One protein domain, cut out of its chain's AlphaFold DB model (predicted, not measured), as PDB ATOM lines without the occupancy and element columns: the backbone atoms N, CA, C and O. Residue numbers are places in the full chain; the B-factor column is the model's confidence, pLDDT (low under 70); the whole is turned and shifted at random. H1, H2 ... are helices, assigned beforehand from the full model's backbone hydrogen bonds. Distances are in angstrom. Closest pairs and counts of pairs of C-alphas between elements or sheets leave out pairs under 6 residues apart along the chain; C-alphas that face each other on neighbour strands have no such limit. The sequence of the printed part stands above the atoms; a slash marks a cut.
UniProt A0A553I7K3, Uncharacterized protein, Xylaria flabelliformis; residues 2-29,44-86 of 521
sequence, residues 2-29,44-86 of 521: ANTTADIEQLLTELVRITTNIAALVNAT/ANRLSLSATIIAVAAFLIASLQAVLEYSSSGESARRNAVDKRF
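What this domain is: This is residues 2 to 29 and 44 to 86 of the 521 residues of an uncharacterized protein of Xylaria flabelliformis (UniProt A0A553I7K3). A long straight helix, H2, has a shorter one, H1, loosely side by side with it and running back the opposite way; residues 69 to 86, of which 69 to 83 belong to H2, stick out beyond H1. The printed part has 71 residues with two named helices, H1 then H2, and no named strand: all helix. It is extended, with a radius of gyration of the C-alphas of 18.5 A, a rod spanning 64 by 24 by 7 A.

Where its parts are: H2, residues 44 to 83, measures 58.9 A from C-alpha 44 at (234.125, 283.099, 226.464) to C-alpha 83 at (207.258, 237.742, 252.743). H1, residues 2 to 29, measures 41.5 A and begins at C-alpha 2 at (226.188, 239.298, 239.084).

How they stand to each other: H1 and H2 are near each other, with 15 pairs of C-alphas within 10 A and the closest at 8.3 A. Residues 2 to 7 and 9 to 14 of H1 stand free. In both helices every O i to N i+4 pair is within hydrogen-bond range.

The domain as a whole: The C-alphas farthest apart, of Ala 44 and Phe 86, are 64.4 A apart. Residues 30 to 43 are cut out, and C-alphas 29 and 44 are 13.7 A apart across the cut. The pLDDT is under 70 at residue 2 and residues 77 to 86.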
ATOM      1  N   ALA A   2     224.768 239.221 239.472       57.25
ATOM      2  CA  ALA A   2     226.188 239.298 239.084       57.25
ATOM      3  C   ALA A   2     226.428 240.005 237.728       57.25
ATOM      4  O   ALA A   2     227.331 240.826 237.627       57.25
ATOM      5  N   ASN A   3     225.571 239.774 236.724       72.44
ATOM      6  CA  ASN A   3     225.737 240.397 235.400       72.44
ATOM      7  C   ASN A   3     225.409 241.902 235.388       72.44
ATOM      8  O   ASN A   3     226.107 242.671 234.748       72.44
ATOM      9  N   THR A   4     224.407 242.346 236.154       73.94
ATOM     10  CA  THR A   4     224.009 243.765 236.201       73.94
ATOM     11  C   THR A   4     225.055 244.646 236.879       73.94
ATOM     12  O   THR A   4     225.212 245.803 236.507       73.94
ATOM     13  N   THR A   5     225.785 244.115 237.863       76.00
ATOM     14  CA  THR A   5     226.870 244.859 238.518       76.00
ATOM     15  C   THR A   5     228.055 245.053 237.570       76.00
ATOM     16  O   THR A   5     228.585 246.158 237.494       76.00
ATOM     17  N   ALA A   6     228.409 244.025 236.791       83.75
ATOM     18  CA  ALA A   6     229.473 244.112 235.791       83.75
ATOM     19  C   ALA A   6     229.150 245.136 234.683       83.75
ATOM     20  O   ALA A   6     230.011 245.930 234.309       83.75
ATOM     21  N   ASP A   7     227.894 245.182 234.222       82.94
ATOM     22  CA  ASP A   7     227.451 246.156 233.215       82.94
ATOM     23  C   ASP A   7     227.531 247.607 233.738       82.94
ATOM     24  O   ASP A   7     227.909 248.524 233.004       82.94
ATOM     25  N   ILE A   8     227.227 247.832 235.025       78.50
ATOM     26  CA  ILE A   8     227.338 249.154 235.669       78.50
ATOM     27  C   ILE A   8     228.806 249.573 235.823       78.50
ATOM     28  O   ILE A   8     229.149 250.722 235.540       78.50
ATOM     29  N   GLU A   9     229.685 248.662 236.242       82.12
ATOM     30  CA  GLU A   9     231.124 248.935 236.364       82.12
ATOM     31  C   GLU A   9     231.759 249.261 235.007       82.12
ATOM     32  O   GLU A   9     232.568 250.189 234.903       82.12
ATOM     33  N   GLN A  10     231.337 248.571 233.945       88.62
ATOM     34  CA  GLN A  10     231.765 248.875 232.583       88.62
ATOM     35  C   GLN A  10     231.278 250.260 232.130       88.62
ATOM     36  O   GLN A  10     232.064 251.038 231.584       88.62
ATOM     37  N   LEU A  11     230.015 250.610 232.401       81.88
ATOM     38  CA  LEU A  11     229.464 251.933 232.083       81.88
ATOM     39  C   LEU A  11     230.182 253.063 232.830       81.88
ATOM     40  O   LEU A  11     230.490 254.095 232.232       81.88
ATOM     41  N   LEU A  12     230.493 252.871 234.114       79.56
ATOM     42  CA  LEU A  12     231.254 253.842 234.902       79.56
ATOM     43  C   LEU A  12     232.679 254.006 234.368       79.56
ATOM     44  O   LEU A  12     233.177 255.128 234.273       79.56
ATOM     45  N   THR A  13     233.316 252.908 233.959       86.00
ATOM     46  CA  THR A  13     234.663 252.936 233.376       86.00
ATOM     47  C   THR A  13     234.679 253.704 232.050       86.00
ATOM     48  O   THR A  13     235.547 254.553 231.839       86.00
ATOM     49  N   GLU A  14     233.687 253.492 231.180       86.12
ATOM     50  CA  GLU A  14     233.549 254.260 229.938       86.12
ATOM     51  C   GLU A  14     233.248 255.743 230.196       86.12
ATOM     52  O   GLU A  14     233.824 256.609 229.535       86.12
ATOM     53  N   LEU A  15     232.432 256.072 231.202       80.31
ATOM     54  CA  LEU A  15     232.162 257.465 231.578       80.31
ATOM     55  C   LEU A  15     233.441 258.190 232.044       80.31
ATOM     56  O   LEU A  15     233.709 259.327 231.642       80.31
ATOM     57  N   VAL A  16     234.267 257.530 232.861       83.31
ATOM     58  CA  VAL A  16     235.567 258.063 233.309       83.31
ATOM     59  C   VAL A  16     236.536 258.219 232.129       83.31
ATOM     60  O   VAL A  16     237.262 259.212 232.029       83.31
ATOM     61  N   ARG A  17     236.516 257.288 231.171       87.88
ATOM     62  CA  ARG A  17     237.321 257.385 229.946       87.88
ATOM     63  C   ARG A  17     236.890 258.563 229.065       87.88
ATOM     64  O   ARG A  17     237.729 259.289 228.540       87.88
ATOM     65  N   ILE A  18     235.587 258.799 228.928       82.75
ATOM     66  CA  ILE A  18     235.055 259.932 228.160       82.75
ATOM     67  C   ILE A  18     235.433 261.258 228.829       82.75
ATOM     68  O   ILE A  18     235.904 262.170 228.150       82.75
ATOM     69  N   THR A  19     235.298 261.369 230.152       78.12
ATOM     70  CA  THR A  19     235.648 262.608 230.871       78.12
ATOM     71  C   THR A  19     237.146 262.913 230.820       78.12
ATOM     72  O   THR A  19     237.519 264.069 230.614       78.12
ATOM     73  N   THR A  20     238.015 261.901 230.906       81.56
ATOM     74  CA  THR A  20     239.470 262.088 230.749       81.56
ATOM     75  C   THR A  20     239.859 262.498 229.326       81.56
ATOM     76  O   THR A  20     240.671 263.411 229.163       81.56
ATOM     77  N   ASN A  21     239.227 261.929 228.294       84.94
ATOM     78  CA  ASN A  21     239.443 262.341 226.901       84.94
ATOM     79  C   ASN A  21     238.993 263.785 226.639       84.94
ATOM     80  O   ASN A  21     239.687 264.533 225.949       84.94
ATOM     81  N   ILE A  22     237.862 264.203 227.214       79.00
ATOM     82  CA  ILE A  22     237.387 265.587 227.107       79.00
ATOM     83  C   ILE A  22     238.359 266.542 227.809       79.00
ATOM     84  O   ILE A  22     238.725 267.566 227.235       79.00
ATOM     85  N   ALA A  23     238.835 266.199 229.009       77.88
ATOM     86  CA  ALA A  23     239.821 267.009 229.723       77.88
ATOM     87  C   ALA A  23     241.139 267.147 228.936       77.88
ATOM     88  O   ALA A  23     241.696 268.242 228.843       77.88
ATOM     89  N   ALA A  24     241.613 266.061 228.316       82.88
ATOM     90  CA  ALA A  24     242.797 266.083 227.459       82.88
ATOM     91  C   ALA A  24     242.596 266.968 226.217       82.88
ATOM     92  O   ALA A  24     243.483 267.752 225.876       82.88
ATOM     93  N   LEU A  25     241.422 266.899 225.579       80.62
ATOM     94  CA  LEU A  25     241.086 267.730 224.423       80.62
ATOM     95  C   LEU A  25     241.039 269.221 224.787       80.62
ATOM     96  O   LEU A  25     241.615 270.039 224.072       80.62
ATOM     97  N   VAL A  26     240.426 269.566 225.926       77.19
ATOM     98  CA  VAL A  26     240.373 270.946 226.436       77.19
ATOM     99  C   VAL A  26     241.784 271.481 226.702       77.19
ATOM    100  O   VAL A  26     242.106 272.606 226.306       77.19
ATOM    101  N   ASN A  27     242.659 270.666 227.293       77.38
ATOM    102  CA  ASN A  27     244.050 271.045 227.533       77.38
ATOM    103  C   ASN A  27     244.842 271.229 226.230       77.38
ATOM    104  O   ASN A  27     245.600 272.192 226.119       77.38
ATOM    105  N   ALA A  28     244.627 270.380 225.221       80.19
ATOM    106  CA  ALA A  28     245.272 270.512 223.913       80.19
ATOM    107  C   ALA A  28     244.834 271.782 223.162       80.19
ATOM    108  O   ALA A  28     245.640 272.417 222.487       80.19
ATOM    109  N   THR A  29     243.580 272.222 223.317       73.00
ATOM    110  CA  THR A  29     243.133 273.500 222.739       73.00
ATOM    111  C   THR A  29     243.781 274.728 223.386       73.00
ATOM    112  O   THR A  29     243.813 275.794 222.766       73.00
ATOM    113  N   ALA A  44     235.568 283.191 226.239       80.62
ATOM    114  CA  ALA A  44     234.125 283.099 226.464       80.62
ATOM    115  C   ALA A  44     233.531 281.819 225.849       80.62
ATOM    116  O   ALA A  44     232.776 281.102 226.512       80.62
ATOM    117  N   ASN A  45     233.940 281.469 224.625       82.38
ATOM    118  CA  ASN A  45     233.513 280.235 223.963       82.38
ATOM    119  C   ASN A  45     234.018 278.980 224.697       82.38
ATOM    120  O   ASN A  45     233.280 278.005 224.832       82.38
ATOM    121  N   ARG A  46     235.240 279.008 225.245       79.69
ATOM    122  CA  ARG A  46     235.795 277.910 226.062       79.69
ATOM    123  C   ARG A  46     235.071 277.735 227.389       79.69
ATOM    124  O   ARG A  46     234.819 276.601 227.802       79.69
ATOM    125  N   LEU A  47     234.719 278.837 228.048       84.31
ATOM    126  CA  LEU A  47     233.947 278.801 229.286       84.31
ATOM    127  C   LEU A  47     232.543 278.239 229.032       84.31
ATOM    128  O   LEU A  47     232.092 277.364 229.767       84.31
ATOM    129  N   SER A  48     231.884 278.681 227.956       86.00
ATOM    130  CA  SER A  48     230.567 278.181 227.548       86.00
ATOM    131  C   SER A  48     230.594 276.685 227.212       86.00
ATOM    132  O   SER A  48     229.743 275.926 227.686       86.00
ATOM    133  N   LEU A  49     231.615 276.226 226.479       82.62
ATOM    134  CA  LEU A  49     231.799 274.808 226.173       82.62
ATOM    135  C   LEU A  49     232.028 273.982 227.448       82.62
ATOM    136  O   LEU A  49     231.397 272.942 227.631       82.62
ATOM    137  N   SER A  50     232.873 274.471 228.359       81.94
ATOM    138  CA  SER A  50     233.155 273.799 229.634       81.94
ATOM    139  C   SER A  50     231.904 273.700 230.512       81.94
ATOM    140  O   SER A  50     231.615 272.637 231.059       81.94
ATOM    141  N   ALA A  51     231.114 274.775 230.595       83.00
ATOM    142  CA  ALA A  51     229.843 274.783 231.318       83.00
ATOM    143  C   ALA A  51     228.837 273.785 230.720       83.00
ATOM    144  O   ALA A  51     228.169 273.063 231.459       83.00
ATOM    145  N   THR A  52     228.776 273.689 229.389       85.12
ATOM    146  CA  THR A  52     227.900 272.737 228.690       85.12
ATOM    147  C   THR A  52     228.307 271.289 228.976       85.12
ATOM    148  O   THR A  52     227.454 270.459 229.279       85.12
ATOM    149  N   ILE A  53     229.609 270.985 228.960       82.00
ATOM    150  CA  ILE A  53     230.133 269.651 229.293       82.00
ATOM    151  C   ILE A  53     229.778 269.265 230.734       82.00
ATOM    152  O   ILE A  53     229.309 268.153 230.974       82.00
ATOM    153  N   ILE A  54     229.960 270.183 231.691       82.69
ATOM    154  CA  ILE A  54     229.622 269.943 233.102       82.69
ATOM    155  C   ILE A  54     228.116 269.707 233.264       82.69
ATOM    156  O   ILE A  54     227.719 268.784 233.974       82.69
ATOM    157  N   ALA A  55     227.276 270.486 232.578       88.12
ATOM    158  CA  ALA A  55     225.826 270.316 232.619       88.12
ATOM    159  C   ALA A  55     225.387 268.947 232.071       88.12
ATOM    160  O   ALA A  55     224.564 268.274 232.691       88.12
ATOM    161  N   VAL A  56     225.973 268.497 230.955       86.31
ATOM    162  CA  VAL A  56     225.694 267.170 230.380       86.31
ATOM    163  C   VAL A  56     226.148 266.054 231.323       86.31
ATOM    164  O   VAL A  56     225.398 265.108 231.554       86.31
ATOM    165  N   ALA A  57     227.336 266.172 231.923       82.88
ATOM    166  CA  ALA A  57     227.825 265.190 232.890       82.88
ATOM    167  C   ALA A  57     226.921 265.108 234.134       82.88
ATOM    168  O   ALA A  57     226.563 264.010 234.560       82.88
ATOM    169  N   ALA A  58     226.496 266.251 234.680       85.00
ATOM    170  CA  ALA A  58     225.580 266.303 235.818       85.00
ATOM    171  C   ALA A  58     224.216 265.673 235.490       85.00
ATOM    172  O   ALA A  58     223.684 264.901 236.289       85.00
ATOM    173  N   PHE A  59     223.678 265.940 234.295       91.12
ATOM    174  CA  PHE A  59     222.430 265.337 233.826       91.12
ATOM    175  C   PHE A  59     222.529 263.811 233.697       91.12
ATOM    176  O   PHE A  59     221.617 263.093 234.113       91.12
ATOM    177  N   LEU A  60     223.643 263.300 233.162       87.75
ATOM    178  CA  LEU A  60     223.877 261.859 233.051       87.75
ATOM    179  C   LEU A  60     223.977 261.195 234.427       87.75
ATOM    180  O   LEU A  60     223.373 260.145 234.627       87.75
ATOM    181  N   ILE A  61     224.668 261.820 235.386       86.56
ATOM    182  CA  ILE A  61     224.763 261.312 236.764       86.56
ATOM    183  C   ILE A  61     223.380 261.259 237.421       86.56
ATOM    184  O   ILE A  61     223.012 260.223 237.970       86.56
ATOM    185  N   ALA A  62     222.594 262.334 237.321       86.69
ATOM    186  CA  ALA A  62     221.242 262.381 237.882       86.69
ATOM    187  C   ALA A  62     220.318 261.332 237.241       86.69
ATOM    188  O   ALA A  62     219.568 260.646 237.934       86.69
ATOM    189  N   SER A  63     220.417 261.148 235.921       87.75
ATOM    190  CA  SER A  63     219.660 260.119 235.201       87.75
ATOM    191  C   SER A  63     220.049 258.711 235.656       87.75
ATOM    192  O   SER A  63     219.180 257.864 235.859       87.75
ATOM    193  N   LEU A  64     221.344 258.456 235.869       86.38
ATOM    194  CA  LEU A  64     221.831 257.164 236.350       86.38
ATOM    195  C   LEU A  64     221.355 256.882 237.783       86.38
ATOM    196  O   LEU A  64     220.924 255.770 238.076       86.38
ATOM    197  N   GLN A  65     221.379 257.894 238.658       87.31
ATOM    198  CA  GLN A  65     220.847 257.797 240.020       87.31
ATOM    199  C   GLN A  65     219.354 257.449 240.015       87.31
ATOM    200  O   GLN A  65     218.954 256.512 240.703       87.31
ATOM    201  N   ALA A  66     218.557 258.111 239.171       85.38
ATOM    202  CA  ALA A  66     217.130 257.825 239.041       85.38
ATOM    203  C   ALA A  66     216.857 256.386 238.561       85.38
ATOM    204  O   ALA A  66     215.961 255.715 239.073       85.38
ATOM    205  N   VAL A  67     217.645 255.875 237.607       86.94
ATOM    206  CA  VAL A  67     217.515 254.488 237.127       86.94
ATOM    207  C   VAL A  67     217.903 253.480 238.213       86.94
ATOM    208  O   VAL A  67     217.217 252.469 238.387       86.94
ATOM    209  N   LEU A  68     218.968 253.749 238.972       82.75
ATOM    210  CA  LEU A  68     219.400 252.884 240.072       82.75
ATOM    211  C   LEU A  68     218.372 252.853 241.213       82.75
ATOM    212  O   LEU A  68     218.094 251.781 241.754       82.75
ATOM    213  N   GLU A  69     217.766 253.992 241.539       83.31
ATOM    214  CA  GLU A  69     216.711 254.098 242.550       83.31
ATOM    215  C   GLU A  69     215.406 253.419 242.104       83.31
ATOM    216  O   GLU A  69     214.740 252.720 242.875       83.31
ATOM    217  N   TYR A  70     215.070 253.519 240.817       83.69
ATOM    218  CA  TYR A  70     213.953 252.775 240.243       83.69
ATOM    219  C   TYR A  70     214.181 251.255 240.304       83.69
ATOM    220  O   TYR A  70     213.284 250.490 240.665       83.69
ATOM    221  N   SER A  71     215.401 250.797 240.010       79.44
ATOM    222  CA  SER A  71     215.737 249.373 240.098       79.44
ATOM    223  C   SER A  71     215.720 248.860 241.544       79.44
ATOM    224  O   SER A  71     215.245 247.750 241.793       79.44
ATOM    225  N   SER A  72     216.211 249.647 242.508       76.50
ATOM    226  CA  SER A  72     216.273 249.241 243.918       76.50
ATOM    227  C   SER A  72     214.895 249.242 244.595       76.50
ATOM    228  O   SER A  72     214.580 248.335 245.376       76.50
ATOM    229  N   SER A  73     214.027 250.197 244.249       77.12
ATOM    230  CA  SER A  73     212.648 250.260 244.754       77.12
ATOM    231  C   SER A  73     211.790 249.089 244.258       77.12
ATOM    232  O   SER A  73     211.012 248.520 245.033       77.12
ATOM    233  N   GLY A  74     211.985 248.643 243.013       78.62
ATOM    234  CA  GLY A  74     211.307 247.466 242.462       78.62
ATOM    235  C   GLY A  74     211.666 246.155 243.174       78.62
ATOM    236  O   GLY A  74     210.805 245.287 243.360       78.62
ATOM    237  N   GLU A  75     212.913 246.007 243.622       74.38
ATOM    238  CA  GLU A  75     213.361 244.802 244.324       74.38
ATOM    239  C   GLU A  75     212.890 244.773 245.786       74.38
ATOM    240  O   GLU A  75     212.410 243.737 246.257       74.38
ATOM    241  N   SER A  76     212.907 245.922 246.469       70.19
ATOM    242  CA  SER A  76     212.323 246.082 247.808       70.19
ATOM    243  C   SER A  76     210.817 245.788 247.810       70.19
ATOM    244  O   SER A  76     210.319 245.071 248.679       70.19
ATOM    245  N   ALA A  77     210.088 246.245 246.784       68.06
ATOM    246  CA  ALA A  77     208.670 245.933 246.619       68.06
ATOM    247  C   ALA A  77     208.412 244.432 246.383       68.06
ATOM    248  O   ALA A  77     207.433 243.887 246.898       68.06
ATOM    249  N   ARG A  78     209.292 243.737 245.643       69.31
ATOM    250  CA  ARG A  78     209.179 242.285 245.413       69.31
ATOM    251  C   ARG A  78     209.520 241.458 246.652       69.31
ATOM    252  O   ARG A  78     208.787 240.512 246.927       69.31
ATOM    253  N   ARG A  79     210.559 241.807 247.419       66.00
ATOM    254  CA  ARG A  79     210.885 241.110 248.682       66.00
ATOM    255  C   ARG A  79     209.748 241.242 249.697       66.00
ATOM    256  O   ARG A  79     209.275 240.232 250.208       66.00
ATOM    257  N   ASN A  80     209.193 242.446 249.842       62.81
ATOM    258  CA  ASN A  80     208.036 242.689 250.709       62.81
ATOM    259  C   ASN A  80     206.764 241.954 250.242       62.81
ATOM    260  O   ASN A  80     205.898 241.640 251.057       62.81
ATOM    261  N   ALA A  81     206.620 241.668 248.943       62.97
ATOM    262  CA  ALA A  81     205.489 240.904 248.412       62.97
ATOM    263  C   ALA A  81     205.631 239.383 248.607       62.97
ATOM    264  O   ALA A  81     204.616 238.693 248.706       62.97
ATOM    265  N   VAL A  82     206.860 238.856 248.658       62.03
ATOM    266  CA  VAL A  82     207.123 237.428 248.898       62.03
ATOM    267  C   VAL A  82     206.974 237.089 250.383       62.03
ATOM    268  O   VAL A  82     206.286 236.117 250.691       62.03
ATOM    269  N   ASP A  83     207.471 237.932 251.296       53.34
ATOM    270  CA  ASP A  83     207.258 237.742 252.743       53.34
ATOM    271  C   ASP A  83     205.775 237.860 253.139       53.34
ATOM    272  O   ASP A  83     205.280 237.111 253.983       53.34
ATOM    273  N   LYS A  84     205.001 238.719 252.460       48.53
ATOM    274  CA  LYS A  84     203.557 238.865 252.719       48.53
ATOM    275  C   LYS A  84     202.703 237.673 252.279       48.53
ATOM    276  O   LYS A  84     201.587 237.540 252.771       48.53
ATOM    277  N   ARG A  85     203.184 236.783 251.397       48.59
ATOM    278  CA  ARG A  85     202.431 235.559 251.038       48.59
ATOM    279  C   ARG A  85     202.519 234.464 252.097       48.59
ATOM    280  O   ARG A  85     201.650 233.600 252.112       48.59
ATOM    281  N   PHE A  86     203.518 234.501 252.978       46.66
ATOM    282  CA  PHE A  86     203.649 233.519 254.059       46.66
ATOM    283  C   PHE A  86     202.895 233.928 255.337       46.66
ATOM    284  O   PHE A  86     202.735 233.118 256.245       46.66
TER     285      PHE A  86